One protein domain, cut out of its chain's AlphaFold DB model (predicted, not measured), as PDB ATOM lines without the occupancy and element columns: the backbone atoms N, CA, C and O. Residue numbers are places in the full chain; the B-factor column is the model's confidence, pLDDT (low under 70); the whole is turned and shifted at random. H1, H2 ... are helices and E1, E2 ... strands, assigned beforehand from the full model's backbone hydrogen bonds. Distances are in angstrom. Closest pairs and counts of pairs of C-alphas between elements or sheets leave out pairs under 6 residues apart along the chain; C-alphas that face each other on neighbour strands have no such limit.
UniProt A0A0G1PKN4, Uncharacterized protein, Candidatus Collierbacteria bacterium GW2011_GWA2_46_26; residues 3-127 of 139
ATOM      1  N   MET A   3      57.427  31.694 101.407       83.62
ATOM      2  CA  MET A   3      58.083  31.140 100.217       83.62
ATOM      3  C   MET A   3      59.160  30.158 100.661       83.62
ATOM      4  O   MET A   3      59.817  30.407 101.669       83.62
ATOM      5  N   CYS A   4      59.368  29.093  99.891       85.38
ATOM      6  CA  CYS A   4      60.471  28.164 100.082       85.38
ATOM      7  C   CYS A   4      61.803  28.914 100.134       85.38
ATOM      8  O   CYS A   4      62.206  29.542  99.154       85.38
ATOM      9  N   VAL A   5      62.496  28.831 101.268       79.69
ATOM     10  CA  VAL A   5      63.801  29.480 101.451       79.69
ATOM     11  C   VAL A   5      64.877  28.860 100.554       79.69
ATOM     12  O   VAL A   5      65.690  29.591 100.000       79.69
ATOM     13  N   TYR A   6      64.805  27.552 100.294       78.88
ATOM     14  CA  TYR A   6      65.760  26.839  99.435       78.88
ATOM     15  C   TYR A   6      65.628  27.230  97.957       78.88
ATOM     16  O   TYR A   6      66.624  27.381  97.260       78.88
ATOM     17  N   CYS A   7      64.409  27.519  97.491       78.94
ATOM     18  CA  CYS A   7      64.196  28.089  96.157       78.94
ATOM     19  C   CYS A   7      64.786  29.496  95.999       78.94
ATOM     20  O   CYS A   7      65.133  29.891  94.885       78.94
ATOM     21  N   LEU A   8      64.811  30.276  97.087       72.50
ATOM     22  CA  LEU A   8      65.275  31.665  97.082       72.50
ATOM     23  C   LEU A   8      66.804  31.755  97.105       72.50
ATOM     24  O   LEU A   8      67.359  32.666  96.487       72.50
ATOM     25  N   GLU A   9      67.467  30.836  97.809       65.88
ATOM     26  CA  GLU A   9      68.921  30.830  97.975       65.88
ATOM     27  C   GLU A   9      69.666  30.356  96.719       65.88
ATOM     28  O   GLU A   9      70.678  30.963  96.367       65.88
ATOM     29  N   ASP A  10      69.151  29.354  95.997       56.81
ATOM     30  CA  ASP A  10      69.905  28.752  94.887       56.81
ATOM     31  C   ASP A  10      69.873  29.558  93.572       56.81
ATOM     32  O   ASP A  10      70.804  29.455  92.771       56.81
ATOM     33  N   HIS A  11      68.848  30.385  93.309       52.22
ATOM     34  CA  HIS A  11      68.636  30.886  91.935       52.22
ATOM     35  C   HIS A  11      68.131  32.334  91.781       52.22
ATOM     36  O   HIS A  11      67.872  32.794  90.660       52.22
ATOM     37  N   GLY A  12      67.992  33.102  92.867       52.94
ATOM     38  CA  GLY A  12      67.224  34.352  92.809       52.94
ATOM     39  C   GLY A  12      65.774  34.074  92.378       52.94
ATOM     40  O   GLY A  12      65.359  32.928  92.278       52.94
ATOM     41  N   PHE A  13      64.960  35.096  92.128       50.94
ATOM     42  CA  PHE A  13      63.543  34.936  91.746       50.94
ATOM     43  C   PHE A  13      63.329  34.341  90.329       50.94
ATOM     44  O   PHE A  13      62.546  34.876  89.546       50.94
ATOM     45  N   THR A  14      64.032  33.278  89.940       52.53
ATOM     46  CA  THR A  14      63.740  32.558  88.697       52.53
ATOM     47  C   THR A  14      62.626  31.543  88.923       52.53
ATOM     48  O   THR A  14      62.568  30.849  89.935       52.53
ATOM     49  N   GLU A  15      61.680  31.505  87.985       57.75
ATOM     50  CA  GLU A  15      60.628  30.496  87.963       57.75
ATOM     51  C   GLU A  15      61.263  29.119  87.754       57.75
ATOM     52  O   GLU A  15      61.740  28.800  86.665       57.75
ATOM     53  N   HIS A  16      61.252  28.296  88.801       67.81
ATOM     54  CA  HIS A  16      61.631  26.887  88.736       67.81
ATOM     55  C   HIS A  16      60.565  26.095  87.982       67.81
ATOM     56  O   HIS A  16      59.668  25.494  88.574       67.81
ATOM     57  N   LEU A  17      60.626  26.152  86.652       66.56
ATOM     58  CA  LEU A  17      59.695  25.461  85.749       66.56
ATOM     59  C   LEU A  17      59.730  23.932  85.910       66.56
ATOM     60  O   LEU A  17      58.810  23.245  85.465       66.56
ATOM     61  N   GLU A  18      60.785  23.418  86.538       77.94
ATOM     62  CA  GLU A  18      60.997  22.009  86.855       77.94
ATOM     63  C   GLU A  18      60.308  21.540  88.142       77.94
ATOM     64  O   GLU A  18      60.136  20.336  88.318       77.94
ATOM     65  N   HIS A  19      59.844  22.456  89.001       84.38
ATOM     66  CA  HIS A  19      59.146  22.074  90.227       84.38
ATOM     67  C   HIS A  19      57.776  21.471  89.936       84.38
ATOM     68  O   HIS A  19      56.946  22.024  89.203       84.38
ATOM     69  N   ILE A  20      57.528  20.335  90.574       87.69
ATOM     70  CA  ILE A  20      56.273  19.604  90.515       87.69
ATOM     71  C   ILE A  20      55.224  20.342  91.343       87.69
ATOM     72  O   ILE A  20      54.094  20.478  90.876       87.69
ATOM     73  N   TYR A  21      55.576  20.859  92.523       89.88
ATOM     74  CA  TYR A  21      54.641  21.512  93.445       89.88
ATOM     75  C   TYR A  21      54.946  23.001  93.647       89.88
ATOM     76  O   TYR A  21      56.001  23.507  93.267       89.88
ATOM     77  N   ASP A  22      53.978  23.736  94.205       87.19
ATOM     78  CA  ASP A  22      54.144  25.168  94.438       87.19
ATOM     79  C   ASP A  22      55.137  25.439  95.588       87.19
ATOM     80  O   ASP A  22      54.970  24.893  96.681       87.19
ATOM     81  N   PRO A  23      56.159  26.294  95.384       87.19
ATOM     82  CA  PRO A  23      57.116  26.659  96.420       87.19
ATOM     83  C   PRO A  23      56.563  27.705  97.401       87.19
ATOM     84  O   PRO A  23      57.316  28.216  98.229       87.19
ATOM     85  N   SER A  24      55.289  28.089  97.299       86.31
ATOM     86  CA  SER A  24      54.631  29.016  98.212       86.31
ATOM     87  C   SER A  24      53.644  28.304  99.129       86.31
ATOM     88  O   SER A  24      52.864  27.453  98.712       86.31
ATOM     89  N   SER A  25      53.670  28.699 100.397       85.56
ATOM     90  CA  SER A  25      52.748  28.242 101.422       85.56
ATOM     91  C   SER A  25      51.720  29.311 101.776       85.56
ATOM     92  O   SER A  25      52.040  30.500 101.956       85.56
ATOM     93  N   THR A  26      50.464  28.883 101.908       83.25
ATOM     94  CA  THR A  26      49.330  29.734 102.302       83.25
ATOM     95  C   THR A  26      48.861  29.495 103.734       83.25
ATOM     96  O   THR A  26      48.084  30.298 104.259       83.25
ATOM     97  N   GLY A  27      49.354  28.438 104.375       84.06
ATOM     98  CA  GLY A  27      49.082  28.091 105.762       84.06
ATOM     99  C   GLY A  27      49.630  26.714 106.117       84.06
ATOM    100  O   GLY A  27      50.363  26.099 105.342       84.06
ATOM    101  N   ASP A  28      49.222  26.229 107.283       86.94
ATOM    102  CA  ASP A  28      49.717  24.979 107.844       86.94
ATOM    103  C   ASP A  28      48.610  23.912 107.868       86.94
ATOM    104  O   ASP A  28      47.409  24.202 107.976       86.94
ATOM    105  N   ILE A  29      49.036  22.661 107.752       88.88
ATOM    106  CA  ILE A  29      48.246  21.440 107.855       88.88
ATOM    107  C   ILE A  29      48.677  20.730 109.134       88.88
ATOM    108  O   ILE A  29      49.868  20.545 109.380       88.88
ATOM    109  N   ILE A  30      47.704  20.278 109.918       90.69
ATOM    110  CA  ILE A  30      47.943  19.346 111.013       90.69
ATOM    111  C   ILE A  30      47.386  17.985 110.630       90.69
ATOM    112  O   ILE A  30      46.217  17.870 110.257       90.69
ATOM    113  N   LEU A  31      48.211  16.954 110.774       93.00
ATOM    114  CA  LEU A  31      47.772  15.565 110.751       93.00
ATOM    115  C   LEU A  31      47.706  15.032 112.172       93.00
ATOM    116  O   LEU A  31      48.629  15.238 112.955       93.00
ATOM    117  N   VAL A  32      46.617  14.337 112.483       93.88
ATOM    118  CA  VAL A  32      46.431  13.624 113.746       93.88
ATOM    119  C   VAL A  32      46.204  12.155 113.424       93.88
ATOM    120  O   VAL A  32      45.144  11.776 112.907       93.88
ATOM    121  N   PHE A  33      47.210  11.341 113.718       94.81
ATOM    122  CA  PHE A  33      47.218   9.918 113.417       94.81
ATOM    123  C   PHE A  33      46.455   9.104 114.482       94.81
ATOM    124  O   PHE A  33      46.236   9.578 115.602       94.81
ATOM    125  N   PRO A  34      46.001   7.874 114.165       95.44
ATOM    126  CA  PRO A  34      45.259   7.030 115.107       95.44
ATOM    127  C   PRO A  34      46.019   6.641 116.386       95.44
ATOM    128  O   PRO A  34      45.383   6.368 117.403       95.44
ATOM    129  N   ASN A  35      47.355   6.623 116.351       92.50
ATOM    130  CA  ASN A  35      48.220   6.461 117.529       92.50
ATOM    131  C   ASN A  35      48.189   7.675 118.480       92.50
ATOM    132  O   ASN A  35      48.585   7.542 119.636       92.50
ATOM    133  N   GLY A  36      47.663   8.816 118.030       90.25
ATOM    134  CA  GLY A  36      47.582  10.061 118.785       90.25
ATOM    135  C   GLY A  36      48.599  11.116 118.361       90.25
ATOM    136  O   GLY A  36      48.427  12.261 118.781       90.25
ATOM    137  N   ASP A  37      49.575  10.767 117.522       93.31
ATOM    138  CA  ASP A  37      50.660  11.662 117.128       93.31
ATOM    139  C   ASP A  37      50.138  12.807 116.250       93.31
ATOM    140  O   ASP A  37      49.300  12.620 115.354       93.31
ATOM    141  N   ARG A  38      50.618  14.022 116.540       93.12
ATOM    142  CA  ARG A  38      50.210  15.268 115.881       93.12
ATOM    143  C   ARG A  38      51.387  15.963 115.214       93.12
ATOM    144  O   ARG A  38      52.283  16.482 115.884       93.12
ATOM    145  N   PHE A  39      51.306  16.074 113.892       92.75
ATOM    146  CA  PHE A  39      52.322  16.722 113.066       92.75
ATOM    147  C   PHE A  39      51.778  17.997 112.438       92.75
ATOM    148  O   PHE A  39      50.779  17.948 111.725       92.75
ATOM    149  N   GLU A  40      52.450  19.121 112.675       91.25
ATOM    150  CA  GLU A  40      52.188  20.396 112.003       91.25
ATOM    151  C   GLU A  40      53.197  20.582 110.870       91.25
ATOM    152  O   GLU A  40      54.407  20.518 111.088       91.25
ATOM    153  N   MET A  41      52.708  20.827 109.661       90.75
ATOM    154  CA  MET A  41      53.540  21.016 108.479       90.75
ATOM    155  C   MET A  41      52.960  22.103 107.580       90.75
ATOM    156  O   MET A  41      51.746  22.296 107.567       90.75
ATOM    157  N   PRO A  42      53.777  22.782 106.775       89.56
ATOM    158  CA  PRO A  42      53.248  23.738 105.819       89.56
ATOM    159  C   PRO A  42      52.545  23.025 104.655       89.56
ATOM    160  O   PRO A  42      52.930  21.924 104.259       89.56
ATOM    161  N   ASP A  43      51.550  23.674 104.048       87.38
ATOM    162  CA  ASP A  43      50.821  23.154 102.873       87.38
ATOM    163  C   ASP A  43      51.706  22.916 101.627       87.38
ATOM    164  O   ASP A  43      51.302  22.210 100.707       87.38
ATOM    165  N   MET A  44      52.946  23.409 101.641       89.94
ATOM    166  CA  MET A  44      53.996  23.147 100.649       89.94
ATOM    167  C   MET A  44      54.893  21.930 100.973       89.94
ATOM    168  O   MET A  44      55.954  21.776 100.374       89.94
ATOM    169  N   VAL A  45      54.538  21.058 101.924       92.31
ATOM    170  CA  VAL A  45      55.366  19.883 102.288       92.31
ATOM    171  C   VAL A  45      55.723  18.996 101.084       92.31
ATOM    172  O   VAL A  45      56.826  18.456 101.012       92.31
ATOM    173  N   LEU A  46      54.816  18.883 100.107       93.81
ATOM    174  CA  LEU A  46      55.040  18.100  98.891       93.81
ATOM    175  C   LEU A  46      56.163  18.698  98.043       93.81
ATOM    176  O   LEU A  46      56.990  17.960  97.522       93.81
ATOM    177  N   HIS A  47      56.261  20.025  97.979       92.44
ATOM    178  CA  HIS A  47      57.372  20.693  97.310       92.44
ATOM    179  C   HIS A  47      58.716  20.321  97.957       92.44
ATOM    180  O   HIS A  47      59.657  19.953  97.258       92.44
ATOM    181  N   TYR A  48      58.797  20.274  99.291       91.62
ATOM    182  CA  TYR A  48      60.027  19.839  99.962       91.62
ATOM    183  C   TYR A  48      60.416  18.399  99.619       91.62
ATOM    184  O   TYR A  48      61.566  18.139  99.263       91.62
ATOM    185  N   VAL A  49      59.470  17.461  99.697       93.50
ATOM    186  CA  VAL A  49      59.750  16.032  99.473       93.50
ATOM    187  C   VAL A  49      60.077  15.730  98.008       93.50
ATOM    188  O   VAL A  49      60.946  14.903  97.725       93.50
ATOM    189  N   PHE A  50      59.370  16.353  97.064       93.12
ATOM    190  CA  PHE A  50      59.487  16.019  95.646       93.12
ATOM    191  C   PHE A  50      60.544  16.846  94.920       93.12
ATOM    192  O   PHE A  50      61.302  16.272  94.142       93.12
ATOM    193  N   ASP A  51      60.614  18.149  95.190       90.69
ATOM    194  CA  ASP A  51      61.463  19.070  94.430       90.69
ATOM    195  C   ASP A  51      62.830  19.276  95.098       90.69
ATOM    196  O   ASP A  51      63.833  19.449  94.413       90.69
ATOM    197  N   HIS A  52      62.897  19.176  96.430       89.06
ATOM    198  CA  HIS A  52      64.140  19.361  97.189       89.06
ATOM    199  C   HIS A  52      64.689  18.087  97.840       89.06
ATOM    200  O   HIS A  52      65.669  18.159  98.580       89.06
ATOM    201  N   GLN A  53      64.077  16.927  97.578       91.19
ATOM    202  CA  GLN A  53      64.489  15.638  98.156       91.19
ATOM    203  C   GLN A  53      64.626  15.691  99.685       91.19
ATOM    204  O   GLN A  53      65.487  15.036 100.276       91.19
ATOM    205  N   TRP A  54      63.798  16.513 100.329       92.38
ATOM    206  CA  TRP A  54      63.801  16.639 101.773       92.38
ATOM    207  C   TRP A  54      63.463  15.289 102.401       92.38
ATOM    208  O   TRP A  54      62.479  14.650 102.015       92.38
ATOM    209  N   LEU A  55      64.280  14.876 103.367       93.88
ATOM    210  CA  LEU A  55      64.085  13.677 104.164       93.88
ATOM    211  C   LEU A  55      63.307  14.044 105.434       93.88
ATOM    212  O   LEU A  55      63.866  14.704 106.318       93.88
ATOM    213  N   PRO A  56      62.037  13.619 105.554       93.44
ATOM    214  CA  PRO A  56      61.261  13.856 106.758       93.44
ATOM    215  C   PRO A  56      61.809  13.087 107.966       93.44
ATOM    216  O   PRO A  56      62.482  12.067 107.794       93.44
ATOM    217  N   PRO A  57      61.472  13.516 109.196       93.38
ATOM    218  CA  PRO A  57      61.763  12.754 110.404       93.38
ATOM    219  C   PRO A  57      61.219  11.333 110.324       93.38
ATOM    220  O   PRO A  57      60.138  11.091 109.781       93.38
ATOM    221  N   GLN A  58      61.961  10.390 110.897       93.75
ATOM    222  CA  GLN A  58      61.637   8.973 110.790       93.75
ATOM    223  C   GLN A  58      60.280   8.647 111.422       93.75
ATOM    224  O   GLN A  58      59.547   7.818 110.889       93.75
ATOM    225  N   GLU A  59      59.929   9.311 112.521       94.06
ATOM    226  CA  GLU A  59      58.646   9.171 113.210       94.06
ATOM    227  C   GLU A  59      57.485   9.528 112.275       94.06
ATOM    228  O   GLU A  59      56.539   8.758 112.127       94.06
ATOM    229  N   PHE A  60      57.614  10.638 111.544       95.44
ATOM    230  CA  PHE A  60      56.619  11.052 110.559       95.44
ATOM    231  C   PHE A  60      56.508  10.056 109.397       95.44
ATOM    232  O   PHE A  60      55.404   9.726 108.963       95.44
ATOM    233  N   ILE A  61      57.641   9.541 108.903       96.50
ATOM    234  CA  ILE A  61      57.652   8.517 107.847       96.50
ATOM    235  C   ILE A  61      56.915   7.258 108.306       96.50
ATOM    236  O   ILE A  61      56.093   6.723 107.560       96.50
ATOM    237  N   VAL A  62      57.203   6.788 109.523       97.44
ATOM    238  CA  VAL A  62      56.573   5.595 110.099       97.44
ATOM    239  C   VAL A  62      55.062   5.771 110.176       97.44
ATOM    240  O   VAL A  62      54.340   4.875 109.745       97.44
ATOM    241  N   ASP A  63      54.578   6.916 110.640       97.44
ATOM    242  CA  ASP A  63      53.144   7.151 110.802       97.44
ATOM    243  C   ASP A  63      52.404   7.281 109.471       97.44
ATOM    244  O   ASP A  63      51.365   6.642 109.278       97.44
ATOM    245  N   VAL A  64      52.971   8.017 108.509       97.19
ATOM    246  CA  VAL A  64      52.421   8.104 107.147       97.19
ATOM    247  C   VAL A  64      52.309   6.717 106.517       97.19
ATOM    248  O   VAL A  64      51.315   6.422 105.858       97.19
ATOM    249  N   LEU A  65      53.297   5.844 106.725       97.75
ATOM    250  CA  LEU A  65      53.278   4.484 106.181       97.75
ATOM    251  C   LEU A  65      52.349   3.538 106.950       97.75
ATOM    252  O   LEU A  65      51.748   2.655 106.338       97.75
ATOM    253  N   SER A  66      52.193   3.717 108.261       97.44
ATOM    254  CA  SER A  66      51.473   2.775 109.128       97.44
ATOM    255  C   SER A  66      49.954   2.895 109.054       97.44
ATOM    256  O   SER A  66      49.255   1.922 109.336       97.44
ATOM    257  N   PHE A  67      49.435   4.062 108.676       96.12
ATOM    258  CA  PHE A  67      48.000   4.331 108.695       96.12
ATOM    259  C   PHE A  67      47.438   4.604 107.300       96.12
ATOM    260  O   PHE A  67      48.137   5.047 106.384       96.12
ATOM    261  N   ASP A  68      46.152   4.306 107.134       95.19
ATOM    262  CA  ASP A  68      45.405   4.675 105.935       95.19
ATOM    263  C   ASP A  68      45.034   6.153 106.008       95.19
ATOM    264  O   ASP A  68      44.644   6.652 107.069       95.19
ATOM    265  N   ALA A  69      45.111   6.856 104.879       92.31
ATOM    266  CA  ALA A  69      44.914   8.301 104.843       92.31
ATOM    267  C   ALA A  69      43.517   8.720 105.334       92.31
ATOM    268  O   ALA A  69      43.370   9.729 106.015       92.31
ATOM    269  N   GLU A  70      42.494   7.905 105.068       93.25
ATOM    270  CA  GLU A  70      41.115   8.112 105.517       93.25
ATOM    271  C   GLU A  70      40.937   7.983 107.041       93.25
ATOM    272  O   GLU A  70      39.937   8.456 107.585       93.25
ATOM    273  N   SER A  71      41.882   7.343 107.737       93.25
ATOM    274  CA  SER A  71      41.866   7.202 109.199       93.25
ATOM    275  C   SER A  71      42.534   8.371 109.931       93.25
ATOM    276  O   SER A  71      42.328   8.544 111.136       93.25
ATOM    277  N   VAL A  72      43.305   9.187 109.211       93.38
ATOM    278  CA  VAL A  72      44.029  10.340 109.747       93.38
ATOM    279  C   VAL A  72      43.106  11.551 109.752       93.38
ATOM    280  O   VAL A  72      42.466  11.881 108.753       93.38
ATOM    281  N   LYS A  73      43.025  12.245 110.889       92.19
ATOM    282  CA  LYS A  73      42.277  13.503 110.958       92.19
ATOM    283  C   LYS A  73      43.167  14.634 110.476       92.19
ATOM    284  O   LYS A  73      44.339  14.700 110.836       92.19
ATOM    285  N   THR A  74      42.584  15.539 109.706       88.38
ATOM    286  CA  THR A  74      43.292  16.685 109.142       88.38
ATOM    287  C   THR A  74      42.671  17.977 109.653       88.38
ATOM    288  O   THR A  74      41.458  18.162 109.538       88.38
ATOM    289  N   GLU A  75      43.486  18.883 110.179       85.69
ATOM    290  CA  GLU A  75      43.077  20.243 110.541       85.69
ATOM    291  C   GLU A  75      43.858  21.234 109.664       85.69
ATOM    292  O   GLU A  75      45.030  21.011 109.360       85.69
ATOM    293  N   ARG A  76      43.221  22.333 109.244       76.69
ATOM    294  CA  ARG A  76      43.890  23.413 108.505       76.69
ATOM    295  C   ARG A  76      43.926  24.678 109.350       76.69
ATOM    296  O   ARG A  76      42.882  25.140 109.807       76.69
ATOM    297  N   PHE A  77      45.102  25.289 109.451       65.94
ATOM    298  CA  PHE A  77      45.294  26.586 110.088       65.94
ATOM    299  C   PHE A  77      45.594  27.632 109.012       65.94
ATOM    300  O   PHE A  77      46.697  27.707 108.471       65.94
ATOM    301  N   GLN A  78      44.607  28.475 108.684       58.41
ATOM    302  CA  GLN A  78      44.941  29.741 108.030       58.41
ATOM    303  C   GLN A  78      45.693  30.596 109.046       58.41
ATOM    304  O   GLN A  78      45.207  30.822 110.153       58.41
ATOM    305  N   THR A  79      46.880  31.069 108.667       51.44
ATOM    306  CA  THR A  79      47.742  31.951 109.464       51.44
ATOM    307  C   THR A  79      47.004  33.215 109.915       51.44
ATOM    308  O   THR A  79      47.052  34.240 109.238       51.44
ATOM    309  N   LYS A  80      46.300  33.126 111.045       42.03
ATOM    310  CA  LYS A  80      46.063  34.124 112.098       42.03
ATOM    311  C   LYS A  80      44.825  33.722 112.891       42.03
ATOM    312  O   LYS A  80      43.702  33.985 112.482       42.03
ATOM    313  N   GLY A  81      45.091  33.211 114.088       49.34
ATOM    314  CA  GLY A  81      44.140  33.184 115.186       49.34
ATOM    315  C   GLY A  81      43.104  32.086 115.061       49.34
ATOM    316  O   GLY A  81      42.048  32.315 114.503       49.34
ATOM    317  N   LEU A  82      43.382  30.951 115.691       43.72
ATOM    318  CA  LEU A  82      42.402  30.207 116.470       43.72
ATOM    319  C   LEU A  82      43.185  29.403 117.511       43.72
ATOM    320  O   LEU A  82      44.152  28.714 117.194       43.72
ATOM    321  N   MET A  83      42.817  29.601 118.774       49.16
ATOM    322  CA  MET A  83      43.306  28.819 119.900       49.16
ATOM    323  C   MET A  83      42.674  27.431 119.810       49.16
ATOM    324  O   MET A  83      41.489  27.304 120.105       49.16
ATOM    325  N   ASP A  84      43.445  26.408 119.441       56.12
ATOM    326  CA  ASP A  84      43.098  25.022 119.764       56.12
ATOM    327  C   ASP A  84      44.105  24.510 120.813       56.12
ATOM    328  O   ASP A  84      45.310  24.714 120.654       56.12
ATOM    329  N   PRO A  85      43.661  23.921 121.941       56.34
ATOM    330  CA  PRO A  85      44.472  23.800 123.151       56.34
ATOM    331  C   PRO A  85      45.355  22.545 123.205       56.34
ATOM    332  O   PRO A  85      45.924  22.256 124.258       56.34
ATOM    333  N   LYS A  86      45.457  21.760 122.124       63.53
ATOM    334  CA  LYS A  86      46.262  20.530 122.126       63.53
ATOM    335  C   LYS A  86      47.691  20.802 121.636       63.53
ATOM    336  O   LYS A  86      47.844  21.446 120.597       63.53
ATOM    337  N   PRO A  87      48.722  20.297 122.334       75.56
ATOM    338  CA  PRO A  87      50.111  20.483 121.927       75.56
ATOM    339  C   PRO A  87      50.395  19.792 120.586       75.56
ATOM    340  O   PRO A  87      49.800  18.762 120.269       75.56
ATOM    341  N   ILE A  88      51.261  20.413 119.789       82.31
ATOM    342  CA  ILE A  88      51.872  19.807 118.604       82.31
ATOM    343  C   ILE A  88      53.020  18.934 119.094       82.31
ATOM    344  O   ILE A  88      53.864  19.433 119.842       82.31
ATOM    345  N   ASP A  89      53.053  17.669 118.677       83.00
ATOM    346  CA  ASP A  89      54.136  16.758 119.050       83.00
ATOM    347  C   ASP A  89      55.382  17.059 118.219       83.00
ATOM    348  O   ASP A  89      56.489  17.137 118.751       83.00
ATOM    349  N   MET A  90      55.194  17.309 116.918       85.31
ATOM    350  CA  MET A  90      56.293  17.629 116.015       85.31
ATOM    351  C   MET A  90      55.900  18.629 114.927       85.31
ATOM    352  O   MET A  90      54.834  18.558 114.314       85.31
ATOM    353  N   LYS A  91      56.810  19.569 114.677       85.94
ATOM    354  CA  LYS A  91      56.760  20.501 113.554       85.94
ATOM    355  C   LYS A  91      57.631  19.974 112.420       85.94
ATOM    356  O   LYS A  91      58.699  19.434 112.690       85.94
ATOM    357  N   ILE A  92      57.189  20.160 111.184       86.31
ATOM    358  CA  ILE A  92      57.737  19.506 109.997       86.31
ATOM    359  C   ILE A  92      58.136  20.530 108.919       86.31
ATOM    360  O   ILE A  92      57.518  21.589 108.781       86.31
ATOM    361  N   GLY A  93      59.168  20.215 108.126       81.38
ATOM    362  CA  GLY A  93      59.694  21.088 107.073       81.38
ATOM    363  C   GLY A  93      60.415  22.304 107.656       81.38
ATOM    364  O   GLY A  93      61.131  22.188 108.649       81.38
ATOM    365  N   TYR A  94      60.196  23.499 107.091       77.06
ATOM    366  CA  TYR A  94      60.830  24.730 107.598       77.06
ATOM    367  C   TYR A  94      60.479  25.056 109.059       77.06
ATOM    368  O   TYR A  94      61.163  25.855 109.696       77.06
ATOM    369  N   LEU A  95      59.424  24.447 109.603       75.00
ATOM    370  CA  LEU A  95      59.011  24.633 110.990       75.00
ATOM    371  C   LEU A  95      59.924  23.901 111.994       75.00
ATOM    372  O   LEU A  95      59.863  24.202 113.186       75.00
ATOM    373  N   GLN A  96      60.752  22.956 111.530       75.00
ATOM    374  CA  GLN A  96      61.655  22.145 112.356       75.00
ATOM    375  C   GLN A  96      63.088  22.706 112.434       75.00
ATOM    376  O   GLN A  96      63.858  22.297 113.297       75.00
ATOM    377  N   GLY A  97      63.454  23.653 111.562       68.81
ATOM    378  CA  GLY A  97      64.785  24.278 111.510       68.81
ATOM    379  C   GLY A  97      65.875  23.443 110.822       68.81
ATOM    380  O   GLY A  97      66.737  24.028 110.173       68.81
ATOM    381  N   ASP A  98      65.804  22.109 110.890       74.62
ATOM    382  CA  ASP A  98      66.739  21.196 110.219       74.62
ATOM    383  C   ASP A  98      66.203  20.706 108.864       74.62
ATOM    384  O   ASP A  98      65.049  20.291 108.736       74.62
ATOM    385  N   PHE A  99      67.067  20.706 107.844       82.94
ATOM    386  CA  PHE A  99      66.740  20.243 106.495       82.94
ATOM    387  C   PHE A  99      67.791  19.256 106.002       82.94
ATOM    388  O   PHE A  99      68.865  19.628 105.533       82.94
ATOM    389  N   SER A 100      67.474  17.973 106.147       88.94
ATOM    390  CA  SER A 100      68.289  16.888 105.611       88.94
ATOM    391  C   SER A 100      67.748  16.467 104.253       88.94
ATOM    392  O   SER A 100      66.534  16.416 104.063       88.94
ATOM    393  N   ILE A 101      68.643  16.146 103.323       90.69
ATOM    394  CA  ILE A 101      68.288  15.549 102.033       90.69
ATOM    395  C   ILE A 101      68.419  14.027 102.104       90.69
ATOM    396  O   ILE A 101      69.293  13.502 102.800       90.69
ATOM    397  N   GLY A 102      67.561  13.310 101.386       91.12
ATOM    398  CA  GLY A 102      67.581  11.853 101.343       91.12
ATOM    399  C   GLY A 102      66.462  11.265 100.493       91.12
ATOM    400  O   GLY A 102      65.677  11.974  99.867       91.12
ATOM    401  N   GLU A 103      66.395   9.938 100.464       88.25
ATOM    402  CA  GLU A 103      65.373   9.222  99.707       88.25
ATOM    403  C   GLU A 103      64.272   8.693 100.625       88.25
ATOM    404  O   GLU A 103      64.531   8.076 101.658       88.25
ATOM    405  N   VAL A 104      63.028   8.896 100.200       93.94
ATOM    406  CA  VAL A 104      61.838   8.259 100.769       93.94
ATOM    407  C   VAL A 104      61.221   7.320  99.739       93.94
ATOM    408  O   VAL A 104      61.377   7.509  98.527       93.94
ATOM    409  N   THR A 105      60.500   6.306 100.209       96.38
ATOM    410  CA  THR A 105      59.881   5.308  99.332       96.38
ATOM    411  C   THR A 105      58.771   5.915  98.467       96.38
ATOM    412  O   THR A 105      58.155   6.923  98.818       96.38
ATOM    413  N   ALA A 106      58.480   5.278  97.328       95.69
ATOM    414  CA  ALA A 106      57.352   5.672  96.478       95.69
ATOM    415  C   ALA A 106      56.008   5.569  97.221       95.69
ATOM    416  O   ALA A 106      55.162   6.445  97.077       95.69
ATOM    417  N   GLU A 107      55.858   4.549  98.070       96.88
ATOM    418  CA  GLU A 107      54.678   4.362  98.919       96.88
ATOM    419  C   GLU A 107      54.475   5.538  99.882       96.88
ATOM    420  O   GLU A 107      53.367   6.058 100.001       96.88
ATOM    421  N   PHE A 108      55.549   6.015 100.522       97.12
ATOM    422  CA  PHE A 108      55.473   7.189 101.389       97.12
ATOM    423  C   PHE A 108      55.008   8.419 100.607       97.12
ATOM    424  O   PHE A 108      54.115   9.132 101.058       97.12
ATOM    425  N   LYS A 109      55.576   8.651  99.415       96.06
ATOM    426  CA  LYS A 109      55.195   9.777  98.550       96.06
ATOM    427  C   LYS A 109      53.714   9.725  98.174       96.06
ATOM    428  O   LYS A 109      53.027  10.734  98.292       96.06
ATOM    429  N   GLU A 110      53.219   8.561  97.758       95.94
ATOM    430  CA  GLU A 110      51.812   8.361  97.397       95.94
ATOM    431  C   GLU A 110      50.877   8.616  98.587       95.94
ATOM    432  O   GLU A 110      49.919   9.387  98.474       95.94
ATOM    433  N   LYS A 111      51.188   8.041  99.754       96.88
ATOM    434  CA  LYS A 111      50.395   8.246 100.972       96.88
ATOM    435  C   LYS A 111      50.418   9.697 101.444       96.88
ATOM    436  O   LYS A 111      49.375  10.227 101.824       96.88
ATOM    437  N   LEU A 112      51.572  10.359 101.382       95.88
ATOM    438  CA  LEU A 112      51.696  11.767 101.749       95.88
ATOM    439  C   LEU A 112      50.852  12.660 100.833       95.88
ATOM    440  O   LEU A 112      50.114  13.507 101.331       95.88
ATOM    441  N   VAL A 113      50.894  12.441  99.512       95.19
ATOM    442  CA  VAL A 113      50.026  13.158  98.561       95.19
ATOM    443  C   VAL A 113      48.560  12.974  98.940       95.19
ATOM    444  O   VAL A 113      47.834  13.958  99.057       95.19
ATOM    445  N   ARG A 114      48.133  11.737  99.216       95.12
ATOM    446  CA  ARG A 114      46.747  11.443  99.588       95.12
ATOM    447  C   ARG A 114      46.311  12.162 100.870       95.12
ATOM    448  O   ARG A 114      45.210  12.708 100.919       95.12
ATOM    449  N   LEU A 115      47.167  12.190 101.890       94.94
ATOM    450  CA  LEU A 115      46.922  12.924 103.136       94.94
ATOM    451  C   LEU A 115      46.772  14.429 102.880       94.94
ATOM    452  O   LEU A 115      45.826  15.051 103.363       94.94
ATOM    453  N   CYS A 116      47.668  15.001 102.075       92.38
ATOM    454  CA  CYS A 116      47.618  16.404 101.680       92.38
ATOM    455  C   CYS A 116      46.357  16.734 100.865       92.38
ATOM    456  O   CYS A 116      45.746  17.773 101.100       92.38
ATOM    457  N   GLU A 117      45.912  15.858  99.960       91.81
ATOM    458  CA  GLU A 117      44.657  16.018  99.210       91.81
ATOM    459  C   GLU A 117      43.424  16.017 100.118       91.81
ATOM    460  O   GLU A 117      42.523  16.838  99.934       91.81
ATOM    461  N   ILE A 118      43.377  15.120 101.108       91.75
ATOM    462  CA  ILE A 118      42.291  15.079 102.097       91.75
ATOM    463  C   ILE A 118      42.287  16.372 102.918       91.75
ATOM    464  O   ILE A 118      41.238  17.006 103.053       91.75
ATOM    465  N   ALA A 119      43.456  16.805 103.396       88.88
ATOM    466  CA  ALA A 119      43.604  18.046 104.153       88.88
ATOM    467  C   ALA A 119      43.238  19.294 103.328       88.88
ATOM    468  O   ALA A 119      42.677  20.255 103.853       88.88
ATOM    469  N   ALA A 120      43.527  19.276 102.026       86.75
ATOM    470  CA  ALA A 120      43.261  20.362 101.092       86.75
ATOM    471  C   ALA A 120      41.936  20.198 100.331       86.75
ATOM    472  O   ALA A 120      41.741  20.864  99.316       86.75
ATOM    473  N   LYS A 121      41.004  19.355 100.796       87.44
ATOM    474  CA  LYS A 121      39.741  19.068 100.092       87.44
ATOM    475  C   LYS A 121      38.961  20.327  99.692       87.44
ATOM    476  O   LYS A 121      38.401  20.376  98.599       87.44
ATOM    477  N   ASP A 122      38.950  21.345 100.550       83.06
ATOM    478  CA  ASP A 122      38.258  22.614 100.288       83.06
ATOM    479  C   ASP A 122      39.065  23.572  99.385       83.06
ATOM    480  O   ASP A 122      38.523  24.542  98.854       83.06
ATOM    481  N   TYR A 123      40.355  23.292  99.169       82.69
ATOM    482  CA  TYR A 123      41.282  24.086  98.354       82.69
ATOM    483  C   TYR A 123      42.265  23.196  97.554       82.69
ATOM    484  O   TYR A 123      43.481  23.288  97.748       82.69
ATOM    485  N   PRO A 124      41.788  22.352  96.615       83.56
ATOM    486  CA  PRO A 124      42.619  21.308  95.995       83.56
ATOM    487  C   PRO A 124      43.815  21.832  95.190       83.56
ATOM    488  O   PRO A 124      44.787  21.119  94.975       83.56
ATOM    489  N   TRP A 125      43.748  23.084  94.732       81.19
ATOM    490  CA  TRP A 125      44.801  23.735  93.953       81.19
ATOM    491  C   TRP A 125      46.103  23.950  94.740       81.19
ATOM    492  O   TRP A 125      47.136  24.137  94.112       81.19
ATOM    493  N   MET A 126      46.072  23.911  96.078       76.50
ATOM    494  CA  MET A 126      47.258  24.135  96.925       76.50
ATOM    495  C   MET A 126      48.249  22.971  96.876       76.50
ATOM    496  O   MET A 126      49.451  23.171  96.973       76.50
ATOM    497  N   VAL A 127      47.731  21.754  96.731       83.12
ATOM    498  CA  VAL A 127      48.519  20.511  96.711       83.12
ATOM    499  C   VAL A 127      48.520  19.883  95.320       83.12
ATOM    500  O   VAL A 127      48.988  18.764  95.132       83.12
TER     501      VAL A 127
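Overview. This is residues 3 to 127 of the 139 residues of an uncharacterized protein of Candidatus Collierbacteria bacterium GW2011_GWA2_46_26 (UniProt A0A0G1PKN4). A small sheet of three strands, E2, E1 and E3, has the end of the long helix H4 set by it, while H3 meets the early part of H4 nearly square on; H2 is near H4 too, and H1 lies off at the far side, where residues 9 to 14 stick out. From the end of E3 the long stretch of residues 79 to 105 swings round to the sheet's other edge, where residues 90 to 91 pair with E2, and goes on to H4. The 125 printed residues hold four named helices and three named strands, in the order H1 E1 E2 H2 H3 E3 H4; the sheet order is E2 E1 E3, all antiparallel. The class is mixed, helices and strands, with 54 residues, under half, in named elements. The whole is compact, with a radius of gyration of the C-alphas of 14.1 A and spans of 40 by 35 by 27 A.

Arrangement. Look first at the inner strand E1, residues 27 to 32, whose antiparallel neighbours are the edge strands E2, residues 38 to 42, and E3, residues 73 to 78. Between E1 and E2, a hairpin, N 29 and O 41 are within hydrogen-bond range at 2.7 A; between E1 and E3, N 30 and O 75 are at 2.8 A. H4, residues 106 to 119, is on the sheet but only grazes it, with residues 115 to 119; its closest C-alphas to E3 are those of Ala 119 and Thr 74, 5.2 A apart. H3, residues 58 to 66, also only grazes the sheet, with residues 59 to 64. H3 and H4 touch, about perpendicular at 81 degrees, with residues 107 to 112 alone of H4; the closest C-alphas are those of Leu 65 and Phe 108, 5.9 A. H2, residues 45 to 51, only just touches H4, with 3 pairs of C-alphas within 8 A, the closest those of Leu 46 and Val 113, 7.0 A. E2, H2, H3 and E3 form a split strand-helix-strand unit, two strands running the same way with E1 between them, and its crossover is right-handed. H1, residues 5 to 11, touches no helix and is not on the sheet. In H2, H3 and H4 every O i to N i+4 pair is within hydrogen-bond range; in H1, 2 of 3 are.

Along the chain. Find C-alpha 27 at (49.082, 28.091, 105.762); from there E1 runs 16.7 A to C-alpha 32. E2 spans 13.5 A and E3 16.7 A. H4 runs 20.0 A, from C-alpha 106 at (57.352, 5.672, 96.478) to C-alpha 119 at (43.604, 18.046, 104.153). H3 spans 12.0 A, H2 10.0 A and H1 10.8 A.

Size, cuts and confidence. The C-alphas farthest apart are those of Thr 14 and Asn 35, 41.9 A. The printed part has no cut; the links H1 to E1 and E3 to H4 are long. The mean pLDDT of the printed part is 83.9; look for values under 70 at residues 9 to 17, 77 to 86 and 97.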